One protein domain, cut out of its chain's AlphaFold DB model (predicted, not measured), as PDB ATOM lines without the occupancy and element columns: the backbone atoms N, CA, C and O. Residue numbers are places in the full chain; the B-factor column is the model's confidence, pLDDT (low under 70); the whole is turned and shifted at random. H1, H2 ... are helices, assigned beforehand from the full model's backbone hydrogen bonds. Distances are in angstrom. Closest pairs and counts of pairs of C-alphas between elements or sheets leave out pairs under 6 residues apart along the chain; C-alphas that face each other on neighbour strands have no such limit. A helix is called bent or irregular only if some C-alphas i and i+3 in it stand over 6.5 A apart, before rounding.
ATOM      1  N   ALA A  89     166.701 207.145 228.726       82.88
ATOM      2  CA  ALA A  89     165.765 207.061 229.850       82.88
ATOM      3  C   ALA A  89     166.383 206.521 231.153       82.88
ATOM      4  O   ALA A  89     165.786 206.670 232.228       82.88
ATOM      5  N   ARG A  90     167.530 205.836 231.067       80.06
ATOM      6  CA  ARG A  90     168.242 205.257 232.217       80.06
ATOM      7  C   ARG A  90     169.501 206.013 232.613       80.06
ATOM      8  O   ARG A  90     170.069 205.655 233.641       80.06
ATOM      9  N   ARG A  91     169.906 207.019 231.839       78.62
ATOM     10  CA  ARG A  91     171.126 207.794 232.072       78.62
ATOM     11  C   ARG A  91     171.140 208.416 233.471       78.62
ATOM     12  O   ARG A  91     172.015 208.111 234.270       78.62
ATOM     13  N   ASP A  92     170.069 209.125 233.806       73.81
ATOM     14  CA  ASP A  92     169.964 209.923 235.038       73.81
ATOM     15  C   ASP A  92     169.393 209.126 236.227       73.81
ATOM     16  O   ASP A  92     168.879 209.657 237.213       73.81
ATOM     17  N   ARG A  93     169.409 207.789 236.127       71.56
ATOM     18  CA  ARG A  93     168.890 206.888 237.171       71.56
ATOM     19  C   ARG A  93     169.982 206.310 238.061       71.56
ATOM     20  O   ARG A  93     169.675 205.428 238.866       71.56
ATOM     21  N   ASP A  94     171.227 206.763 237.924       69.75
ATOM     22  CA  ASP A  94     172.294 206.342 238.826       69.75
ATOM     23  C   ASP A  94     172.006 206.879 240.243       69.75
ATOM     24  O   ASP A  94     171.959 208.094 240.451       69.75
ATOM     25  N   PRO A  95     171.809 206.006 241.251       67.12
ATOM     26  CA  PRO A  95     171.581 206.443 242.624       67.12
ATOM     27  C   PRO A  95     172.767 207.209 243.231       67.12
ATOM     28  O   PRO A  95     172.585 207.869 244.254       67.12
ATOM     29  N   ALA A  96     173.973 207.108 242.657       66.81
ATOM     30  CA  ALA A  96     175.144 207.838 243.130       66.81
ATOM     31  C   ALA A  96     175.149 209.306 242.678       66.81
ATOM     32  O   ALA A  96     175.500 210.172 243.482       66.81
ATOM     33  N   PHE A  97     174.754 209.575 241.428       67.06
ATOM     34  CA  PHE A  97     174.740 210.907 240.814       67.06
ATOM     35  C   PHE A  97     173.624 210.987 239.759       67.06
ATOM     36  O   PHE A  97     173.905 210.802 238.577       67.06
ATOM     37  N   PRO A  98     172.365 211.232 240.168       67.19
ATOM     38  CA  PRO A  98     171.233 211.219 239.246       67.19
ATOM     39  C   PRO A  98     171.342 212.311 238.178       67.19
ATOM     40  O   PRO A  98     171.127 212.016 237.019       67.19
ATOM     41  N   ASP A  99     171.772 213.525 238.541       75.94
ATOM     42  CA  ASP A  99     171.971 214.628 237.592       75.94
ATOM     43  C   ASP A  99     173.355 215.267 237.802       75.94
ATOM     44  O   ASP A  99     173.508 216.161 238.648       75.94
ATOM     45  N   PRO A 100     174.397 214.836 237.067       76.19
ATOM     46  CA  PRO A 100     175.751 215.321 237.299       76.19
ATOM     47  C   PRO A 100     175.898 216.823 237.021       76.19
ATOM     48  O   PRO A 100     176.610 217.519 237.743       76.19
ATOM     49  N   GLU A 101     175.187 217.365 236.029       78.44
ATOM     50  CA  GLU A 101     175.222 218.805 235.743       78.44
ATOM     51  C   GLU A 101     174.597 219.647 236.860       78.44
ATOM     52  O   GLU A 101     175.137 220.694 237.228       78.44
ATOM     53  N   GLN A 102     173.492 219.178 237.448       80.44
ATOM     54  CA  GLN A 102     172.851 219.871 238.565       80.44
ATOM     55  C   GLN A 102     173.717 219.819 239.823       80.44
ATOM     56  O   GLN A 102     173.831 220.826 240.521       80.44
ATOM     57  N   GLU A 103     174.361 218.684 240.107       80.75
ATOM     58  CA  GLU A 103     175.300 218.576 241.227       80.75
ATOM     59  C   GLU A 103     176.533 219.464 241.014       80.75
ATOM     60  O   GLU A 103     176.958 220.146 241.945       80.75
ATOM     61  N   LYS A 104     177.050 219.579 239.784       84.62
ATOM     62  CA  LYS A 104     178.117 220.538 239.461       84.62
ATOM     63  C   LYS A 104     177.686 221.981 239.740       84.62
ATOM     64  O   LYS A 104     178.369 222.688 240.479       84.62
ATOM     65  N   LEU A 105     176.529 222.398 239.218       84.88
ATOM     66  CA  LEU A 105     175.963 223.730 239.463       84.88
ATOM     67  C   LEU A 105     175.746 223.988 240.958       84.88
ATOM     68  O   LEU A 105     176.094 225.050 241.471       84.88
ATOM     69  N   ARG A 106     175.216 223.001 241.684       84.12
ATOM     70  CA  ARG A 106     175.027 223.063 243.133       84.12
ATOM     71  C   ARG A 106     176.352 223.271 243.864       84.12
ATOM     72  O   ARG A 106     176.421 224.119 244.751       84.12
ATOM     73  N   LEU A 107     177.388 222.512 243.514       86.94
ATOM     74  CA  LEU A 107     178.714 222.611 244.129       86.94
ATOM     75  C   LEU A 107     179.421 223.929 243.793       86.94
ATOM     76  O   LEU A 107     180.195 224.426 244.611       86.94
ATOM     77  N   ASP A 108     179.151 224.515 242.628       88.38
ATOM     78  CA  ASP A 108     179.698 225.815 242.227       88.38
ATOM     79  C   ASP A 108     179.006 226.995 242.931       88.38
ATOM     80  O   ASP A 108     179.652 228.001 243.221       88.38
ATOM     81  N   LEU A 109     177.722 226.857 243.281       89.19
ATOM     82  CA  LEU A 109     176.963 227.872 244.026       89.19
ATOM     83  C   LEU A 109     177.234 227.868 245.540       89.19
ATOM     84  O   LEU A 109     176.906 228.838 246.228       89.19
ATOM     85  N   LEU A 110     177.792 226.782 246.078       90.12
ATOM     86  CA  LEU A 110     178.113 226.656 247.498       90.12
ATOM     87  C   LEU A 110     179.431 227.373 247.862       90.12
ATOM     88  O   LEU A 110     180.249 227.665 246.985       90.12
ATOM     89  N   PRO A 111     179.671 227.670 249.156       90.69
ATOM     90  CA  PRO A 111     180.919 228.283 249.602       90.69
ATOM     91  C   PRO A 111     182.111 227.376 249.284       90.69
ATOM     92  O   PRO A 111     182.195 226.258 249.787       90.69
ATOM     93  N   GLN A 112     183.044 227.869 248.471       88.12
ATOM     94  CA  GLN A 112     184.189 227.083 247.993       88.12
ATOM     95  C   GLN A 112     185.215 226.768 249.091       88.12
ATOM     96  O   GLN A 112     186.008 225.844 248.945       88.12
ATOM     97  N   ASP A 113     185.162 227.506 250.200       88.75
ATOM     98  CA  ASP A 113     186.058 227.339 251.345       88.75
ATOM     99  C   ASP A 113     185.563 226.281 252.357       88.75
ATOM    100  O   ASP A 113     186.268 225.971 253.318       88.75
ATOM    101  N   ASP A 114     184.349 225.734 252.188       89.56
ATOM    102  CA  ASP A 114     183.830 224.683 253.075       89.56
ATOM    103  C   ASP A 114     184.503 223.334 252.740       89.56
ATOM    104  O   ASP A 114     184.399 222.868 251.599       89.56
ATOM    105  N   PRO A 115     185.148 222.649 253.709       89.88
ATOM    106  CA  PRO A 115     185.775 221.343 253.481       89.88
ATOM    107  C   PRO A 115     184.816 220.302 252.888       89.88
ATOM    108  O   PRO A 115     185.238 219.446 252.117       89.88
ATOM    109  N   ARG A 116     183.511 220.399 253.173       87.69
ATOM    110  CA  ARG A 116     182.498 219.484 252.624       87.69
ATOM    111  C   ARG A 116     182.295 219.659 251.121       87.69
ATOM    112  O   ARG A 116     181.999 218.688 250.432       87.69
ATOM    113  N   VAL A 117     182.426 220.887 250.617       86.38
ATOM    114  CA  VAL A 117     182.287 221.196 249.185       86.38
ATOM    115  C   VAL A 117     183.522 220.715 248.432       86.38
ATOM    116  O   VAL A 117     183.384 220.159 247.347       86.38
ATOM    117  N   ILE A 118     184.708 220.848 249.030       86.88
ATOM    118  CA  ILE A 118     185.966 220.340 248.466       86.88
ATOM    119  C   ILE A 118     185.916 218.810 248.341       86.88
ATOM    120  O   ILE A 118     186.102 218.286 247.245       86.88
ATOM    121  N   GLU A 119     185.560 218.101 249.418       87.75
ATOM    122  CA  GLU A 119     185.404 216.637 249.398       87.75
ATOM    123  C   GLU A 119     184.340 216.182 248.384       87.75
ATOM    124  O   GLU A 119     184.526 215.200 247.663       87.75
ATOM    125  N   ALA A 120     183.219 216.904 248.290       84.06
ATOM    126  CA  ALA A 120     182.169 216.595 247.324       84.06
ATOM    127  C   ALA A 120     182.611 216.844 245.872       84.06
ATOM    128  O   ALA A 120     182.284 216.036 245.005       84.06
ATOM    129  N   LYS A 121     183.390 217.902 245.602       85.81
ATOM    130  CA  LYS A 121     183.978 218.174 244.281       85.81
ATOM    131  C   LYS A 121     184.989 217.110 243.871       85.81
ATOM    132  O   LYS A 121     184.970 216.680 242.720       85.81
ATOM    133  N   GLU A 122     185.828 216.647 244.793       85.81
ATOM    134  CA  GLU A 122     186.762 215.546 244.535       85.81
ATOM    135  C   GLU A 122     186.020 214.242 244.220       85.81
ATOM    136  O   GLU A 122     186.322 213.578 243.229       85.81
ATOM    137  N   LYS A 123     184.990 213.911 245.005       82.75
ATOM    138  CA  LYS A 123     184.158 212.722 244.776       82.75
ATOM    139  C   LYS A 123     183.378 212.800 243.461       82.75
ATOM    140  O   LYS A 123     183.213 211.789 242.784       82.75
ATOM    141  N   PHE A 124     182.898 213.987 243.101       81.38
ATOM    142  CA  PHE A 124     182.242 214.235 241.821       81.38
ATOM    143  C   PHE A 124     183.220 214.063 240.648       81.38
ATOM    144  O   PHE A 124     182.877 213.436 239.650       81.38
ATOM    145  N   ALA A 125     184.458 214.548 240.789       81.00
ATOM    146  CA  ALA A 125     185.505 214.399 239.780       81.00
ATOM    147  C   ALA A 125     185.994 212.947 239.609       81.00
ATOM    148  O   ALA A 125     186.389 212.571 238.507       81.00
ATOM    149  N   GLU A 126     185.955 212.123 240.665       80.94
ATOM    150  CA  GLU A 126     186.236 210.679 240.578       80.94
ATOM    151  C   GLU A 126     185.206 209.951 239.688       80.94
ATOM    152  O   GLU A 126     185.535 208.942 239.062       80.94
ATOM    153  N   GLY A 127     183.988 210.498 239.581       69.75
ATOM    154  CA  GLY A 127     182.912 209.976 238.747       69.75
ATOM    155  C   GLY A 127     182.349 208.632 239.234       69.75
ATOM    156  O   GLY A 127     182.768 208.082 240.262       69.75
ATOM    157  N   PRO A 128     181.363 208.068 238.520       68.25
ATOM    158  CA  PRO A 128     180.870 206.731 238.814       68.25
ATOM    159  C   PRO A 128     181.982 205.697 238.587       68.25
ATOM    160  O   PRO A 128     182.656 205.683 237.556       68.25
ATOM    161  N   LYS A 129     182.165 204.784 239.548       65.69
ATOM    162  CA  LYS A 129     183.115 203.664 239.433       65.69
ATOM    163  C   LYS A 129     182.580 202.636 238.439       65.69
ATOM    164  O   LYS A 129     182.012 201.619 238.830       65.69
ATOM    165  N   SER A 130     182.739 202.903 237.146       61.06
ATOM    166  CA  SER A 130     182.379 201.952 236.100       61.06
ATOM    167  C   SER A 130     183.408 200.822 236.007       61.06
ATOM    168  O   SER A 130     184.590 200.986 236.319       61.06
ATOM    169  N   SER A 131     182.972 199.658 235.524       58.16
ATOM    170  CA  SER A 131     183.903 198.593 235.142       58.16
ATOM    171  C   SER A 131     184.828 199.111 234.027       58.16
ATOM    172  O   SER A 131     184.325 199.714 233.080       58.16
ATOM    173  N   PRO A 132     186.155 198.883 234.082       58.66
ATOM    174  CA  PRO A 132     187.117 199.396 233.096       58.66
ATOM    175  C   PRO A 132     186.962 198.812 231.675       58.66
ATOM    176  O   PRO A 132     187.795 199.080 230.806       58.66
ATOM    177  N   GLY A 133     185.916 198.012 231.434       61.38
ATOM    178  CA  GLY A 133     185.656 197.320 230.179       61.38
ATOM    179  C   GLY A 133     186.727 196.279 229.852       61.38
ATOM    180  O   GLY A 133     187.791 196.203 230.469       61.38
ATOM    181  N   ASN A 134     186.473 195.455 228.839       64.69
ATOM    182  CA  ASN A 134     187.429 194.432 228.410       64.69
ATOM    183  C   ASN A 134     188.521 194.975 227.458       64.69
ATOM    184  O   ASN A 134     189.252 194.199 226.849       64.69
ATOM    185  N   LYS A 135     188.619 196.301 227.261       63.25
ATOM    186  CA  LYS A 135     189.585 196.969 226.354       63.25
ATOM    187  C   LYS A 135     189.687 196.327 224.950       63.25
ATOM    188  O   LYS A 135     190.769 196.286 224.364       63.25
ATOM    189  N   GLY A 136     188.581 195.777 224.434       59.44
ATOM    190  CA  GLY A 136     188.529 195.078 223.140       59.44
ATOM    191  C   GLY A 136     189.195 193.691 223.105       59.44
ATOM    192  O   GLY A 136     189.501 193.186 222.026       59.44
ATOM    193  N   MET A 137     189.455 193.073 224.264       61.16
ATOM    194  CA  MET A 137     190.152 191.789 224.381       61.16
ATOM    195  C   MET A 137     189.184 190.609 224.493       61.16
ATOM    196  O   MET A 137     188.946 190.060 225.565       61.16
ATOM    197  N   PHE A 138     188.582 190.201 223.383       66.12
ATOM    198  CA  PHE A 138     187.647 189.077 223.395       66.12
ATOM    199  C   PHE A 138     188.373 187.728 223.510       66.12
ATOM    200  O   PHE A 138     189.575 187.623 223.276       66.12
ATOM    201  N   ALA A 139     187.630 186.662 223.835       61.72
ATOM    202  CA  ALA A 139     188.171 185.300 223.917       61.72
ATOM    203  C   ALA A 139     188.853 184.829 222.610       61.72
ATOM    204  O   ALA A 139     189.667 183.912 222.631       61.72
ATOM    205  N   THR A 140     188.542 185.474 221.481       58.19
ATOM    206  CA  THR A 140     189.104 185.225 220.145       58.19
ATOM    207  C   THR A 140     190.302 186.120 219.791       58.19
ATOM    208  O   THR A 140     190.772 186.072 218.658       58.19
ATOM    209  N   GLY A 141     190.803 186.933 220.727       59.31
ATOM    210  CA  GLY A 141     191.894 187.887 220.512       59.31
ATOM    211  C   GLY A 141     191.430 189.345 220.457       59.31
ATOM    212  O   GLY A 141     190.255 189.657 220.662       59.31
ATOM    213  N   LYS A 142     192.380 190.254 220.196       57.78
ATOM    214  CA  LYS A 142     192.110 191.688 220.034       57.78
ATOM    215  C   LYS A 142     191.297 191.874 218.755       57.78
ATOM    216  O   LYS A 142     191.808 191.617 217.670       57.78
ATOM    217  N   SER A 143     190.031 192.250 218.877       61.62
ATOM    218  CA  SER A 143     189.216 192.512 217.696       61.62
ATOM    219  C   SER A 143     189.546 193.899 217.153       61.62
ATOM    220  O   SER A 143     189.467 194.873 217.898       61.62
ATOM    221  N   ASP A 144     189.791 194.013 215.848       56.62
ATOM    222  CA  ASP A 144     189.825 195.303 215.125       56.62
ATOM    223  C   ASP A 144     188.428 195.947 215.008       56.62
ATOM    224  O   ASP A 144     188.220 196.958 214.338       56.62
ATOM    225  N   PHE A 145     187.436 195.307 215.619       59.97
ATOM    226  CA  PHE A 145     186.032 195.607 215.473       59.97
ATOM    227  C   PHE A 145     185.644 196.691 216.478       59.97
ATOM    228  O   PHE A 145     185.487 196.414 217.662       59.97
ATOM    229  N   ASP A 146     185.483 197.905 215.950       62.16
ATOM    230  CA  ASP A 146     184.961 199.102 216.615       62.16
ATOM    231  C   ASP A 146     185.876 199.710 217.711       62.16
ATOM    232  O   ASP A 146     185.887 199.233 218.849       62.16
ATOM    233  N   PRO A 147     186.624 200.797 217.411       61.97
ATOM    234  CA  PRO A 147     187.457 201.483 218.400       61.97
ATOM    235  C   PRO A 147     186.651 202.137 219.535       61.97
ATOM    236  O   PRO A 147     187.228 202.416 220.586       61.97
ATOM    237  N   GLU A 148     185.344 202.361 219.359       65.62
ATOM    238  CA  GLU A 148     184.456 202.897 220.401       65.62
ATOM    239  C   GLU A 148     183.849 201.782 221.274       65.62
ATOM    240  O   GLU A 148     183.446 202.021 222.414       65.62
ATOM    241  N   GLY A 149     183.843 200.537 220.777       68.25
ATOM    242  CA  GLY A 149     183.398 199.347 221.504       68.25
ATOM    243  C   GLY A 149     181.891 199.296 221.777       68.25
ATOM    244  O   GLY A 149     181.457 198.515 222.626       68.25
ATOM    245  N   LEU A 150     181.081 200.098 221.082       73.75
ATOM    246  CA  LEU A 150     179.654 200.305 221.353       73.75
ATOM    247  C   LEU A 150     178.738 199.249 220.720       73.75
ATOM    248  O   LEU A 150     177.546 199.192 221.033       73.75
ATOM    249  N   ARG A 151     179.282 198.365 219.879       73.06
ATOM    250  CA  ARG A 151     178.542 197.213 219.331       73.06
ATOM    251  C   ARG A 151     178.268 196.099 220.342       73.06
ATOM    252  O   ARG A 151     177.291 195.372 220.181       73.06
ATOM    253  N   ALA A 152     179.110 195.936 221.361       72.69
ATOM    254  CA  ALA A 152     178.951 194.890 222.367       72.69
ATOM    255  C   ALA A 152     179.111 195.445 223.786       72.69
ATOM    256  O   ALA A 152     180.070 196.149 224.090       72.69
ATOM    257  N   ALA A 153     178.217 195.043 224.694       70.94
ATOM    258  CA  ALA A 153     178.216 195.533 226.076       70.94
ATOM    259  C   ALA A 153     179.540 195.258 226.820       70.94
ATOM    260  O   ALA A 153     179.919 196.005 227.714       70.94
ATOM    261  N   MET A 154     180.271 194.209 226.430       68.69
ATOM    262  CA  MET A 154     181.550 193.825 227.043       68.69
ATOM    263  C   MET A 154     182.733 194.713 226.614       68.69
ATOM    264  O   MET A 154     183.760 194.738 227.297       68.69
ATOM    265  N   SER A 155     182.621 195.408 225.477       70.19
ATOM    266  CA  SER A 155     183.639 196.335 224.961       70.19
ATOM    267  C   SER A 155     183.310 197.801 225.215       70.19
ATOM    268  O   SER A 155     184.206 198.630 225.069       70.19
ATOM    269  N   ALA A 156     182.070 198.113 225.593       71.69
ATOM    270  CA  ALA A 156     181.620 199.479 225.793       71.69
ATOM    271  C   ALA A 156     182.448 200.175 226.882       71.69
ATOM    272  O   ALA A 156     182.579 199.686 228.006       71.69
ATOM    273  N   ASN A 157     183.010 201.328 226.531       76.31
ATOM    274  CA  ASN A 157     183.662 202.229 227.472       76.31
ATOM    275  C   ASN A 157     182.655 203.292 227.931       76.31
ATOM    276  O   ASN A 157     181.902 203.802 227.105       76.31
ATOM    277  N   HIS A 158     182.686 203.671 229.211       77.75
ATOM    278  CA  HIS A 158     181.827 204.716 229.779       77.75
ATOM    279  C   HIS A 158     181.901 206.022 228.978       77.75
ATOM    280  O   HIS A 158     180.880 206.610 228.654       77.75
ATOM    281  N   VAL A 159     183.105 206.441 228.575       78.56
ATOM    282  CA  VAL A 159     183.301 207.679 227.796       78.56
ATOM    283  C   VAL A 159     182.610 207.616 226.430       78.56
ATOM    284  O   VAL A 159     182.000 208.590 225.997       78.56
ATOM    285  N   ALA A 160     182.699 206.475 225.745       80.88
ATOM    286  CA  ALA A 160     182.050 206.291 224.449       80.88
ATOM    287  C   ALA A 160     180.525 206.176 224.604       80.88
ATOM    288  O   ALA A 160     179.779 206.692 223.776       80.88
ATOM    289  N   LEU A 161     180.072 205.531 225.683       82.88
ATOM    290  CA  LEU A 161     178.660 205.382 226.003       82.88
ATOM    291  C   LEU A 161     178.002 206.737 226.273       82.88
ATOM    292  O   LEU A 161     177.004 207.040 225.632       82.88
ATOM    293  N   GLU A 162     178.581 207.557 227.151       83.12
ATOM    294  CA  GLU A 162     178.053 208.890 227.469       83.12
ATOM    295  C   GLU A 162     177.952 209.763 226.221       83.12
ATOM    296  O   GLU A 162     176.900 210.332 225.960       83.12
ATOM    297  N   LYS A 163     178.988 209.768 225.373       85.25
ATOM    298  CA  LYS A 163     178.966 210.516 224.108       85.25
ATOM    299  C   LYS A 163     177.853 210.042 223.162       85.25
ATOM    300  O   LYS A 163     177.240 210.854 222.472       85.25
ATOM    301  N   SER A 164     177.609 208.733 223.100       86.62
ATOM    302  CA  SER A 164     176.503 208.172 222.317       86.62
ATOM    303  C   SER A 164     175.150 208.562 222.909       86.62
ATOM    304  O   SER A 164     174.231 208.884 222.164       86.62
ATOM    305  N   LEU A 165     175.017 208.551 224.235       87.31
ATOM    306  CA  LEU A 165     173.790 208.962 224.910       87.31
ATOM    307  C   LEU A 165     173.523 210.456 224.705       87.31
ATOM    308  O   LEU A 165     172.399 210.792 224.362       87.31
ATOM    309  N   ASP A 166     174.543 211.316 224.805       85.62
ATOM    310  CA  ASP A 166     174.464 212.755 224.513       85.62
ATOM    311  C   ASP A 166     173.901 213.028 223.119       85.62
ATOM    312  O   ASP A 166     172.999 213.845 222.961       85.62
ATOM    313  N   ALA A 167     174.389 212.304 222.109       86.88
ATOM    314  CA  ALA A 167     173.916 212.455 220.734       86.88
ATOM    315  C   ALA A 167     172.446 212.040 220.543       86.88
ATOM    316  O   ALA A 167     171.805 212.495 219.601       86.88
ATOM    317  N   ASN A 168     171.925 211.175 221.418       87.00
ATOM    318  CA  ASN A 168     170.546 210.689 221.381       87.00
ATOM    319  C   ASN A 168     169.651 211.363 222.438       87.00
ATOM    320  O   ASN A 168     168.482 210.985 222.572       87.00
ATOM    321  N   MET A 169     170.176 212.315 223.223       85.38
ATOM    322  CA  MET A 169     169.389 213.023 224.230       85.38
ATOM    323  C   MET A 169     168.272 213.813 223.542       85.38
ATOM    324  O   MET A 169     168.549 214.588 222.628       85.38
TER     325      MET A 169
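What this domain is: This is residues 89 to 169 of the 215 residues of the protein "Hypothetical protein" of Odontella aurita (UniProt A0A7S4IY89). The model is a long, loose shape with a helical hairpin, H3 beside H2, at one end, and at the other end a long loop, residues 127 to 157, that runs out from H3 and folds back. Between these two ends, the short H1 and the returning H4 lie near each other. The printed part has 81 residues with four named helices, in the order H1, H2, H3, H4, and no named strand; the class is all helix, though only 37 of the 81 residues are in named elements. The whole is loose, with a radius of gyration of the C-alphas of 16.5 A, and spans 52 by 25 by 19 A along its three main axes, a rod in outline.

Where its parts are: The longest helix, H3, holds residues 115 to 126 and measures 16.7 A from first to last C-alpha; it begins at C-alpha 115, at (185.775, 221.343, 253.481). Before it, H2 holds residues 100 to 109 and measures 14.3 A. H1, residues 89 to 93, is 8.0 A long and begins at C-alpha 89, at (165.765, 207.061, 229.850); it is irregular, with C-alphas 89 and 92 lying 7.3 A apart, against about 5 A in a regular helix. H4, residues 158 to 167, measures 14.3 A and ends at C-alpha 167, at (173.916, 212.455, 220.734).

How they stand to each other: H3 and H2 touch and form a helical hairpin. Their closest C-alphas are those of Val 117 and Leu 107, 6.4 A apart. They run opposite ways at a shallow tilt of 27 degrees. H1 and H2 are apart, but only just, with their closest C-alphas 8.2 A from each other. H1 and H4 are close but not clearly touching, the closest C-alphas being those of Arg 91 and Leu 165, 7.7 A apart. H4 is apart from both H2 and H3, and H1 is apart from H3. In H2, H3 and H4 every O i to N i+4 pair is within hydrogen-bond range; in H1 it is 0 of 1, and 1 of 2 O i to N i+3 pairs is within range. In the stretch after H3, residues 137 to 138 pair with residues 141 to 142, antiparallel.

The domain as a whole: The two C-alphas farthest apart are those of Pro 111 and Thr 140, 52.8 A, while the first and last printed C-alphas, of Ala 89 and Met 169, are 9.0 A apart. The printed part has no cut. The link from H2 to H3 is tight, that from H1 to H2 is short, and that from H3 to H4 is long, with 31 residues. The mean pLDDT of the printed part is 75.5; 29 residues are under 70, namely residues 94 to 98, residues 127 to 149 and residue 154.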